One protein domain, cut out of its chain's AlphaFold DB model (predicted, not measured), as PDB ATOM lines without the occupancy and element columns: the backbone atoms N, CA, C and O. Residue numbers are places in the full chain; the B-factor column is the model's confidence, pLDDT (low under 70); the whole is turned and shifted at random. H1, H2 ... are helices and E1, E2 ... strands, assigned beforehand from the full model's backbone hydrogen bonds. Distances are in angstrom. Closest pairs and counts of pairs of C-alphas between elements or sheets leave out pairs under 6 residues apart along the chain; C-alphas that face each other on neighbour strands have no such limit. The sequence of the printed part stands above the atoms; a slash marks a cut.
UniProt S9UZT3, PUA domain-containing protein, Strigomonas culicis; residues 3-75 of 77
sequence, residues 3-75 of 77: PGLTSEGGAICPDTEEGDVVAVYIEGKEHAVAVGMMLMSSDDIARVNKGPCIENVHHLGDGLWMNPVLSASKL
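This is residues 3 to 75 of the 77 residues of the protein "PUA domain-containing protein" of Strigomonas culicis (UniProt S9UZT3). There is little regular structure: a small sheet of three antiparallel strands makes the middle, with H1 beyond one end and the unnamed residues 60 to 75 running off past the other. The 73 printed residues, 22 in named elements, run E1, E2, H1, E3, a mixed class; the sheet's order is E1, E2, E3. The whole is only just loose, close to compact (radius of gyration of the C-alphas 13.8 A), spanning 43 by 26 by 20 A.

Past residues 3 to 20, find E1, residues 21 to 24, from C-alpha 21 at (169.680, 116.118, 151.806), 9.9 A long. E2, residues 34 to 38, spans 12.6 A; H1, residues 42 to 48, 10.2 A; E3, residues 54 to 59, 12.4 A, ending at (167.181, 129.036, 150.041).

In the antiparallel hairpin E1 and E2, find N 22 and O 36 within hydrogen-bond range, 2.8 A. E3 is antiparallel to E2: N 37 and O 55, 2.9 A. H1, with every O i to N i+4 pair within range, is not on the sheet.

The farthest C-alphas, Arg 47 and Leu 75, are 43.5 A apart. The printed part has no cut and no long link; residues 73 to 75 have pLDDT under 70.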
ATOM      1  N   PRO A   3     163.656 123.167 167.614       96.81
ATOM      2  CA  PRO A   3     162.366 123.615 168.149       96.81
ATOM      3  C   PRO A   3     161.347 124.073 167.107       96.81
ATOM      4  O   PRO A   3     160.149 124.022 167.364       96.81
ATOM      5  N   GLY A   4     161.797 124.519 165.928       95.75
ATOM      6  CA  GLY A   4     160.883 124.876 164.842       95.75
ATOM      7  C   GLY A   4     160.169 123.653 164.264       95.75
ATOM      8  O   GLY A   4     158.976 123.720 163.986       95.75
ATOM      9  N   LEU A   5     160.879 122.527 164.143       95.81
ATOM     10  CA  LEU A   5     160.357 121.282 163.570       95.81
ATOM     11  C   LEU A   5     159.502 120.476 164.557       95.81
ATOM     12  O   LEU A   5     158.670 119.693 164.124       95.81
ATOM     13  N   THR A   6     159.688 120.668 165.866       95.75
ATOM     14  CA  THR A   6     158.922 119.981 166.925       95.75
ATOM     15  C   THR A   6     157.803 120.842 167.525       95.75
ATOM     16  O   THR A   6     157.223 120.476 168.545       95.75
ATOM     17  N   SER A   7     157.573 122.041 166.986       95.12
ATOM     18  CA  SER A   7     156.480 122.920 167.416       95.12
ATOM     19  C   SER A   7     155.123 122.407 166.914       95.12
ATOM     20  O   SER A   7     155.081 121.507 166.084       95.12
ATOM     21  N   GLU A   8     154.010 122.983 167.382       93.81
ATOM     22  CA  GLU A   8     152.651 122.552 166.995       93.81
ATOM     23  C   GLU A   8     152.410 122.565 165.470       93.81
ATOM     24  O   GLU A   8     151.733 121.681 164.957       93.81
ATOM     25  N   GLY A   9     153.005 123.519 164.743       92.50
ATOM     26  CA  GLY A   9     152.963 123.586 163.272       92.50
ATOM     27  C   GLY A   9     154.186 122.975 162.574       92.50
ATOM     28  O   GLY A   9     154.312 123.063 161.354       92.50
ATOM     29  N   GLY A  10     155.121 122.409 163.338       94.56
ATOM     30  CA  GLY A  10     156.328 121.770 162.829       94.56
ATOM     31  C   GLY A  10     156.096 120.301 162.487       94.56
ATOM     32  O   GLY A  10     155.322 119.606 163.141       94.56
ATOM     33  N   ALA A  11     156.801 119.813 161.468       94.44
ATOM     34  CA  ALA A  11     156.839 118.397 161.134       94.44
ATOM     35  C   ALA A  11     158.268 117.975 160.782       94.44
ATOM     36  O   ALA A  11     159.014 118.726 160.151       94.44
ATOM     37  N   ILE A  12     158.631 116.756 161.181       94.75
ATOM     38  CA  ILE A  12     159.903 116.114 160.844       94.75
ATOM     39  C   ILE A  12     159.587 114.977 159.873       94.75
ATOM     40  O   ILE A  12     158.663 114.201 160.116       94.75
ATOM     41  N   CYS A  13     160.340 114.876 158.776       93.31
ATOM     42  CA  CYS A  13     160.246 113.715 157.898       93.31
ATOM     43  C   CYS A  13     160.809 112.491 158.640       93.31
ATOM     44  O   CYS A  13     161.959 112.562 159.086       93.31
ATOM     45  N   PRO A  14     160.037 111.400 158.804       94.56
ATOM     46  CA  PRO A  14     160.550 110.191 159.440       94.56
ATOM     47  C   PRO A  14     161.672 109.571 158.599       94.56
ATOM     48  O   PRO A  14     161.776 109.855 157.404       94.56
ATOM     49  N   ASP A  15     162.477 108.719 159.235       95.25
ATOM     50  CA  ASP A  15     163.531 107.920 158.598       95.25
ATOM     51  C   ASP A  15     164.581 108.759 157.840       95.25
ATOM     52  O   ASP A  15     165.040 108.372 156.766       95.25
ATOM     53  N   THR A  16     164.946 109.926 158.387       96.94
ATOM     54  CA  THR A  16     166.032 110.766 157.850       96.94
ATOM     55  C   THR A  16     167.238 110.746 158.779       96.94
ATOM     56  O   THR A  16     167.102 110.890 159.996       96.94
ATOM     57  N   GLU A  17     168.427 110.583 158.208       98.25
ATOM     58  CA  GLU A  17     169.690 110.419 158.930       98.25
ATOM     59  C   GLU A  17     170.595 111.652 158.805       98.25
ATOM     60  O   GLU A  17     170.383 112.532 157.971       98.25
ATOM     61  N   GLU A  18     171.630 111.734 159.645       98.12
ATOM     62  CA  GLU A  18     172.669 112.760 159.505       98.12
ATOM     63  C   GLU A  18     173.337 112.677 158.120       98.12
ATOM     64  O   GLU A  18     173.719 111.603 157.657       98.12
ATOM     65  N   GLY A  19     173.501 113.827 157.464       98.06
ATOM     66  CA  GLY A  19     174.054 113.926 156.113       98.06
ATOM     67  C   GLY A  19     173.024 113.810 154.987       98.06
ATOM     68  O   GLY A  19     173.354 114.146 153.847       98.06
ATOM     69  N   ASP A  20     171.779 113.412 155.271       98.50
ATOM     70  CA  ASP A  20     170.733 113.373 154.249       98.50
ATOM     71  C   ASP A  20     170.384 114.777 153.747       98.50
ATOM     72  O   ASP A  20     170.287 115.746 154.508       98.50
ATOM     73  N   VAL A  21     170.156 114.885 152.437       98.19
ATOM     74  CA  VAL A  21     169.680 116.118 151.806       98.19
ATOM     75  C   VAL A  21     168.164 116.184 151.922       98.19
ATOM     76  O   VAL A  21     167.455 115.278 151.490       98.19
ATOM     77  N   VAL A  22     167.660 117.295 152.453       97.62
ATOM     78  CA  VAL A  22     166.237 117.504 152.723       97.62
ATOM     79  C   VAL A  22     165.722 118.792 152.092       97.62
ATOM     80  O   VAL A  22     166.419 119.805 152.008       97.62
ATOM     81  N   ALA A  23     164.459 118.763 151.673       97.88
ATOM     82  CA  ALA A  23     163.717 119.953 151.284       97.88
ATOM     83  C   ALA A  23     162.977 120.524 152.501       97.88
ATOM     84  O   ALA A  23     162.333 119.793 153.252       97.88
ATOM     85  N   VAL A  24     163.054 121.839 152.691       97.38
ATOM     86  CA  VAL A  24     162.419 122.539 153.811       97.38
ATOM     87  C   VAL A  24     161.170 123.252 153.318       97.38
ATOM     88  O   VAL A  24     161.226 124.089 152.414       97.38
ATOM     89  N   TYR A  25     160.048 122.942 153.958       97.00
ATOM     90  CA  TYR A  25     158.744 123.535 153.694       97.00
ATOM     91  C   TYR A  25     158.316 124.421 154.862       97.00
ATOM     92  O   TYR A  25     158.806 124.281 155.982       97.00
ATOM     93  N   ILE A  26     157.394 125.341 154.587       94.75
ATOM     94  CA  ILE A  26     156.738 126.168 155.602       94.75
ATOM     95  C   ILE A  26     155.226 126.006 155.488       94.75
ATOM     96  O   ILE A  26     154.699 125.737 154.406       94.75
ATOM     97  N   GLU A  27     154.535 126.177 156.610       93.44
ATOM     98  CA  GLU A  27     153.087 126.011 156.689       93.44
ATOM     99  C   GLU A  27     152.355 126.871 155.643       93.44
ATOM    100  O   GLU A  27     152.653 128.053 155.434       93.44
ATOM    101  N   GLY A  28     151.398 126.253 154.950       94.00
ATOM    102  CA  GLY A  28     150.578 126.920 153.941       94.00
ATOM    103  C   GLY A  28     151.289 127.233 152.619       94.00
ATOM    104  O   GLY A  28     150.724 127.968 151.806       94.00
ATOM    105  N   LYS A  29     152.505 126.715 152.375       95.44
ATOM    106  CA  LYS A  29     153.187 126.815 151.073       95.44
ATOM    107  C   LYS A  29     153.355 125.447 150.428       95.44
ATOM    108  O   LYS A  29     153.795 124.497 151.061       95.44
ATOM    109  N   GLU A  30     153.032 125.384 149.141       95.69
ATOM    110  CA  GLU A  30     153.140 124.165 148.335       95.69
ATOM    111  C   GLU A  30     154.591 123.825 147.973       95.69
ATOM    112  O   GLU A  30     154.960 122.655 147.914       95.69
ATOM    113  N   HIS A  31     155.424 124.835 147.719       96.12
ATOM    114  CA  HIS A  31     156.800 124.644 147.263       96.12
ATOM    115  C   HIS A  31     157.807 124.815 148.400       96.12
ATOM    116  O   HIS A  31     157.620 125.645 149.294       96.12
ATOM    117  N   ALA A  32     158.895 124.049 148.328       97.00
ATOM    118  CA  ALA A  32     160.008 124.159 149.258       97.00
ATOM    119  C   ALA A  32     160.621 125.566 149.213       97.00
ATOM    120  O   ALA A  32     160.761 126.172 148.149       97.00
ATOM    121  N   VAL A  33     161.010 126.073 150.381       97.00
ATOM    122  CA  VAL A  33     161.653 127.387 150.533       97.00
ATOM    123  C   VAL A  33     163.162 127.285 150.714       97.00
ATOM    124  O   VAL A  33     163.858 128.291 150.608       97.00
ATOM    125  N   ALA A  34     163.672 126.088 150.999       97.94
ATOM    126  CA  ALA A  34     165.095 125.824 151.101       97.94
ATOM    127  C   ALA A  34     165.423 124.351 150.843       97.94
ATOM    128  O   ALA A  34     164.564 123.475 150.945       97.94
ATOM    129  N   VAL A  35     166.693 124.103 150.552       98.06
ATOM    130  CA  VAL A  35     167.339 122.794 150.582       98.06
ATOM    131  C   VAL A  35     168.399 122.842 151.674       98.06
ATOM    132  O   VAL A  35     169.141 123.824 151.802       98.06
ATOM    133  N   GLY A  36     168.456 121.795 152.484       98.19
ATOM    134  CA  GLY A  36     169.414 121.677 153.567       98.19
ATOM    135  C   GLY A  36     169.977 120.273 153.698       98.19
ATOM    136  O   GLY A  36     169.549 119.357 153.001       98.19
ATOM    137  N   MET A  37     170.936 120.130 154.603       98.50
ATOM    138  CA  MET A  37     171.526 118.851 154.977       98.50
ATOM    139  C   MET A  37     171.274 118.593 156.459       98.50
ATOM    140  O   MET A  37     171.414 119.498 157.286       98.50
ATOM    141  N   MET A  38     170.865 117.378 156.797       98.38
ATOM    142  CA  MET A  38     170.609 116.968 158.174       98.38
ATOM    143  C   MET A  38     171.913 116.966 158.982       98.38
ATOM    144  O   MET A  38     172.924 116.428 158.540       98.38
ATOM    145  N   LEU A  39     171.883 117.560 160.175       98.31
ATOM    146  CA  LEU A  39     173.006 117.584 161.129       98.31
ATOM    147  C   LEU A  39     172.870 116.533 162.242       98.31
ATOM    148  O   LEU A  39     173.733 116.436 163.106       98.31
ATOM    149  N   MET A  40     171.743 115.826 162.273       97.94
ATOM    150  CA  MET A  40     171.405 114.729 163.183       97.94
ATOM    151  C   MET A  40     170.179 113.999 162.610       97.94
ATOM    152  O   MET A  40     169.498 114.563 161.752       97.94
ATOM    153  N   SER A  41     169.870 112.792 163.083       98.25
ATOM    154  CA  SER A  41     168.715 112.019 162.601       98.25
ATOM    155  C   SER A  41     167.365 112.619 163.019       98.25
ATOM    156  O   SER A  41     167.284 113.385 163.986       98.25
ATOM    157  N   SER A  42     166.274 112.245 162.339       97.44
ATOM    158  CA  SER A  42     164.904 112.666 162.685       97.44
ATOM    159  C   SER A  42     164.541 112.385 164.145       97.44
ATOM    160  O   SER A  42     163.913 113.218 164.804       97.44
ATOM    161  N   ASP A  43     164.988 111.241 164.664       97.56
ATOM    162  CA  ASP A  43     164.754 110.827 166.048       97.56
ATOM    163  C   ASP A  43     165.501 111.729 167.033       97.56
ATOM    164  O   ASP A  43     164.957 112.123 168.070       97.56
ATOM    165  N   ASP A  44     166.734 112.111 166.696       98.00
ATOM    166  CA  ASP A  44     167.530 113.025 167.506       98.00
ATOM    167  C   ASP A  44     166.973 114.445 167.509       98.00
ATOM    168  O   ASP A  44     166.954 115.083 168.565       98.00
ATOM    169  N   ILE A  45     166.430 114.924 166.386       97.81
ATOM    170  CA  ILE A  45     165.749 116.226 166.331       97.81
ATOM    171  C   ILE A  45     164.589 116.259 167.332       97.81
ATOM    172  O   ILE A  45     164.486 117.211 168.113       97.81
ATOM    173  N   ALA A  46     163.745 115.222 167.330       96.12
ATOM    174  CA  ALA A  46     162.595 115.119 168.223       96.12
ATOM    175  C   ALA A  46     163.011 114.952 169.694       96.12
ATOM    176  O   ALA A  46     162.426 115.576 170.581       96.12
ATOM    177  N   ARG A  47     164.041 114.140 169.958       97.25
ATOM    178  CA  ARG A  47     164.515 113.815 171.309       97.25
ATOM    179  C   ARG A  47     165.294 114.951 171.968       97.25
ATOM    180  O   ARG A  47     165.055 115.259 173.133       97.25
ATOM    181  N   VAL A  48     166.258 115.537 171.257       96.81
ATOM    182  CA  VAL A  48     167.143 116.585 171.790       96.81
ATOM    183  C   VAL A  48     166.419 117.925 171.836       96.81
ATOM    184  O   VAL A  48     166.591 118.678 172.796       96.81
ATOM    185  N   ASN A  49     165.626 118.227 170.801       96.69
ATOM    186  CA  ASN A  49     164.827 119.444 170.679       96.69
ATOM    187  C   ASN A  49     165.596 120.738 171.041       96.69
ATOM    188  O   ASN A  49     165.109 121.638 171.730       96.69
ATOM    189  N   LYS A  50     166.861 120.832 170.617       97.56
ATOM    190  CA  LYS A  50     167.723 121.980 170.906       97.56
ATOM    191  C   LYS A  50     168.813 122.123 169.853       97.56
ATOM    192  O   LYS A  50     169.443 121.148 169.476       97.56
ATOM    193  N   GLY A  51     169.100 123.366 169.470       97.31
ATOM    194  CA  GLY A  51     170.213 123.677 168.573       97.31
ATOM    195  C   GLY A  51     169.866 123.567 167.081       97.31
ATOM    196  O   GLY A  51     168.687 123.481 166.713       97.31
ATOM    197  N   PRO A  52     170.877 123.692 166.206       97.94
ATOM    198  CA  PRO A  52     170.719 123.492 164.773       97.94
ATOM    199  C   PRO A  52     170.552 121.999 164.456       97.94
ATOM    200  O   PRO A  52     171.251 121.168 165.018       97.94
ATOM    201  N   CYS A  53     169.625 121.679 163.554       97.81
ATOM    202  CA  CYS A  53     169.332 120.310 163.098       97.81
ATOM    203  C   CYS A  53     169.467 120.124 161.588       97.81
ATOM    204  O   CYS A  53     169.605 119.003 161.121       97.81
ATOM    205  N   ILE A  54     169.379 121.217 160.832       98.06
ATOM    206  CA  ILE A  54     169.486 121.242 159.380       98.06
ATOM    207  C   ILE A  54     170.421 122.400 159.055       98.06
ATOM    208  O   ILE A  54     170.165 123.536 159.471       98.06
ATOM    209  N   GLU A  55     171.500 122.104 158.346       98.12
ATOM    210  CA  GLU A  55     172.362 123.097 157.720       98.12
ATOM    211  C   GLU A  55     171.674 123.633 156.464       98.12
ATOM    212  O   GLU A  55     171.183 122.868 155.635       98.12
ATOM    213  N   ASN A  56     171.605 124.956 156.319       97.75
ATOM    214  CA  ASN A  56     171.025 125.573 155.131       97.75
ATOM    215  C   ASN A  56     172.053 125.576 153.992       97.75
ATOM    216  O   ASN A  56     173.098 126.206 154.124       97.75
ATOM    217  N   VAL A  57     171.735 124.903 152.885       98.19
ATOM    218  CA  VAL A  57     172.611 124.822 151.703       98.19
ATOM    219  C   VAL A  57     172.174 125.825 150.635       98.19
ATOM    220  O   VAL A  57     173.004 126.513 150.049       98.19
ATOM    221  N   HIS A  58     170.867 125.915 150.389       97.12
ATOM    222  CA  HIS A  58     170.268 126.831 149.420       97.12
ATOM    223  C   HIS A  58     168.894 127.287 149.916       97.12
ATOM    224  O   HIS A  58     168.153 126.488 150.489       97.12
ATOM    225  N   HIS A  59     168.515 128.544 149.692       97.19
ATOM    226  CA  HIS A  59     167.181 129.036 150.041       97.19
ATOM    227  C   HIS A  59     166.628 130.073 149.068       97.19
ATOM    228  O   HIS A  59     167.343 130.729 148.312       97.19
ATOM    229  N   LEU A  60     165.307 130.235 149.126       95.19
ATOM    230  CA  LEU A  60     164.565 131.217 148.356       95.19
ATOM    231  C   LEU A  60     165.129 132.625 148.588       95.19
ATOM    232  O   LEU A  60     165.117 133.134 149.706       95.19
ATOM    233  N   GLY A  61     165.576 133.268 147.512       93.69
ATOM    234  CA  GLY A  61     166.126 134.625 147.553       93.69
ATOM    235  C   GLY A  61     167.627 134.715 147.838       93.69
ATOM    236  O   GLY A  61     168.148 135.829 147.869       93.69
ATOM    237  N   ASP A  62     168.331 133.591 148.001       95.75
ATOM    238  CA  ASP A  62     169.788 133.611 148.129       95.75
ATOM    239  C   ASP A  62     170.502 133.979 146.814       95.75
ATOM    240  O   ASP A  62     169.890 134.227 145.770       95.75
ATOM    241  N   GLY A  63     171.836 134.030 146.856       94.19
ATOM    242  CA  GLY A  63     172.645 134.418 145.702       94.19
ATOM    243  C   GLY A  63     172.495 133.495 144.490       94.19
ATOM    244  O   GLY A  63     172.573 133.985 143.365       94.19
ATOM    245  N   LEU A  64     172.260 132.192 144.690       93.00
ATOM    246  CA  LEU A  64     172.021 131.248 143.597       93.00
ATOM    247  C   LEU A  64     170.599 131.418 143.048       93.00
ATOM    248  O   LEU A  64     170.416 131.460 141.832       93.00
ATOM    249  N   TRP A  65     169.613 131.605 143.928       93.12
ATOM    250  CA  TRP A  65     168.219 131.841 143.553       93.12
ATOM    251  C   TRP A  65     168.066 133.115 142.718       93.12
ATOM    252  O   TRP A  65     167.373 133.126 141.701       93.12
ATOM    253  N   MET A  66     168.726 134.192 143.144       92.94
ATOM    254  CA  MET A  66     168.680 135.502 142.492       92.94
ATOM    255  C   MET A  66     169.683 135.636 141.343       92.94
ATOM    256  O   MET A  66     169.727 136.685 140.696       92.94
ATOM    257  N   ASN A  67     170.487 134.602 141.073       92.12
ATOM    258  CA  ASN A  67     171.520 134.661 140.051       92.12
ATOM    259  C   ASN A  67     170.891 134.872 138.660       92.12
ATOM    260  O   ASN A  67     170.137 134.014 138.203       92.12
ATOM    261  N   PRO A  68     171.219 135.957 137.937       87.50
ATOM    262  CA  PRO A  68     170.576 136.268 136.660       87.50
ATOM    263  C   PRO A  68     170.945 135.302 135.528       87.50
ATOM    264  O   PRO A  68     170.259 135.279 134.514       87.50
ATOM    265  N   VAL A  69     172.027 134.535 135.683       87.81
ATOM    266  CA  VAL A  69     172.539 133.606 134.666       87.81
ATOM    267  C   VAL A  69     172.179 132.161 135.003       87.81
ATOM    268  O   VAL A  69     171.811 131.396 134.118       87.81
ATOM    269  N   LEU A  70     172.305 131.778 136.274       85.69
ATOM    270  CA  LEU A  70     172.153 130.391 136.720       85.69
ATOM    271  C   LEU A  70     170.734 130.061 137.198       85.69
ATOM    272  O   LEU A  70     170.353 128.894 137.203       85.69
ATOM    273  N   SER A  71     169.945 131.062 137.603       84.69
ATOM    274  CA  SER A  71     168.572 130.835 138.056       84.69
ATOM    275  C   SER A  71     167.641 130.612 136.873       84.69
ATOM    276  O   SER A  71     167.475 131.488 136.021       84.69
ATOM    277  N   ALA A  72     166.941 129.476 136.872       75.00
ATOM    278  CA  ALA A  72     165.937 129.162 135.857       75.00
ATOM    279  C   ALA A  72     164.809 130.208 135.787       75.00
ATOM    280  O   ALA A  72     164.249 130.433 134.722       75.00
ATOM    281  N   SER A  73     164.531 130.919 136.886       68.25
ATOM    282  CA  SER A  73     163.532 131.999 136.922       68.25
ATOM    283  C   SER A  73     163.878 133.212 136.043       68.25
ATOM    284  O   SER A  73     163.020 134.064 135.800       68.25
ATOM    285  N   LYS A  74     165.136 133.318 135.598       65.31
ATOM    286  CA  LYS A  74     165.647 134.387 134.728       65.31
ATOM    287  C   LYS A  74     166.078 133.876 133.355       65.31
ATOM    288  O   LYS A  74     166.419 134.689 132.499       65.31
ATOM    289  N   LEU A  75     166.008 132.563 133.125       65.88
ATOM    290  CA  LEU A  75     166.142 131.991 131.796       65.88
ATOM    291  C   LEU A  75     164.841 132.275 131.041       65.88
ATOM    292  O   LEU A  75     163.822 131.623 131.252       65.88
TER     293      LEU A  75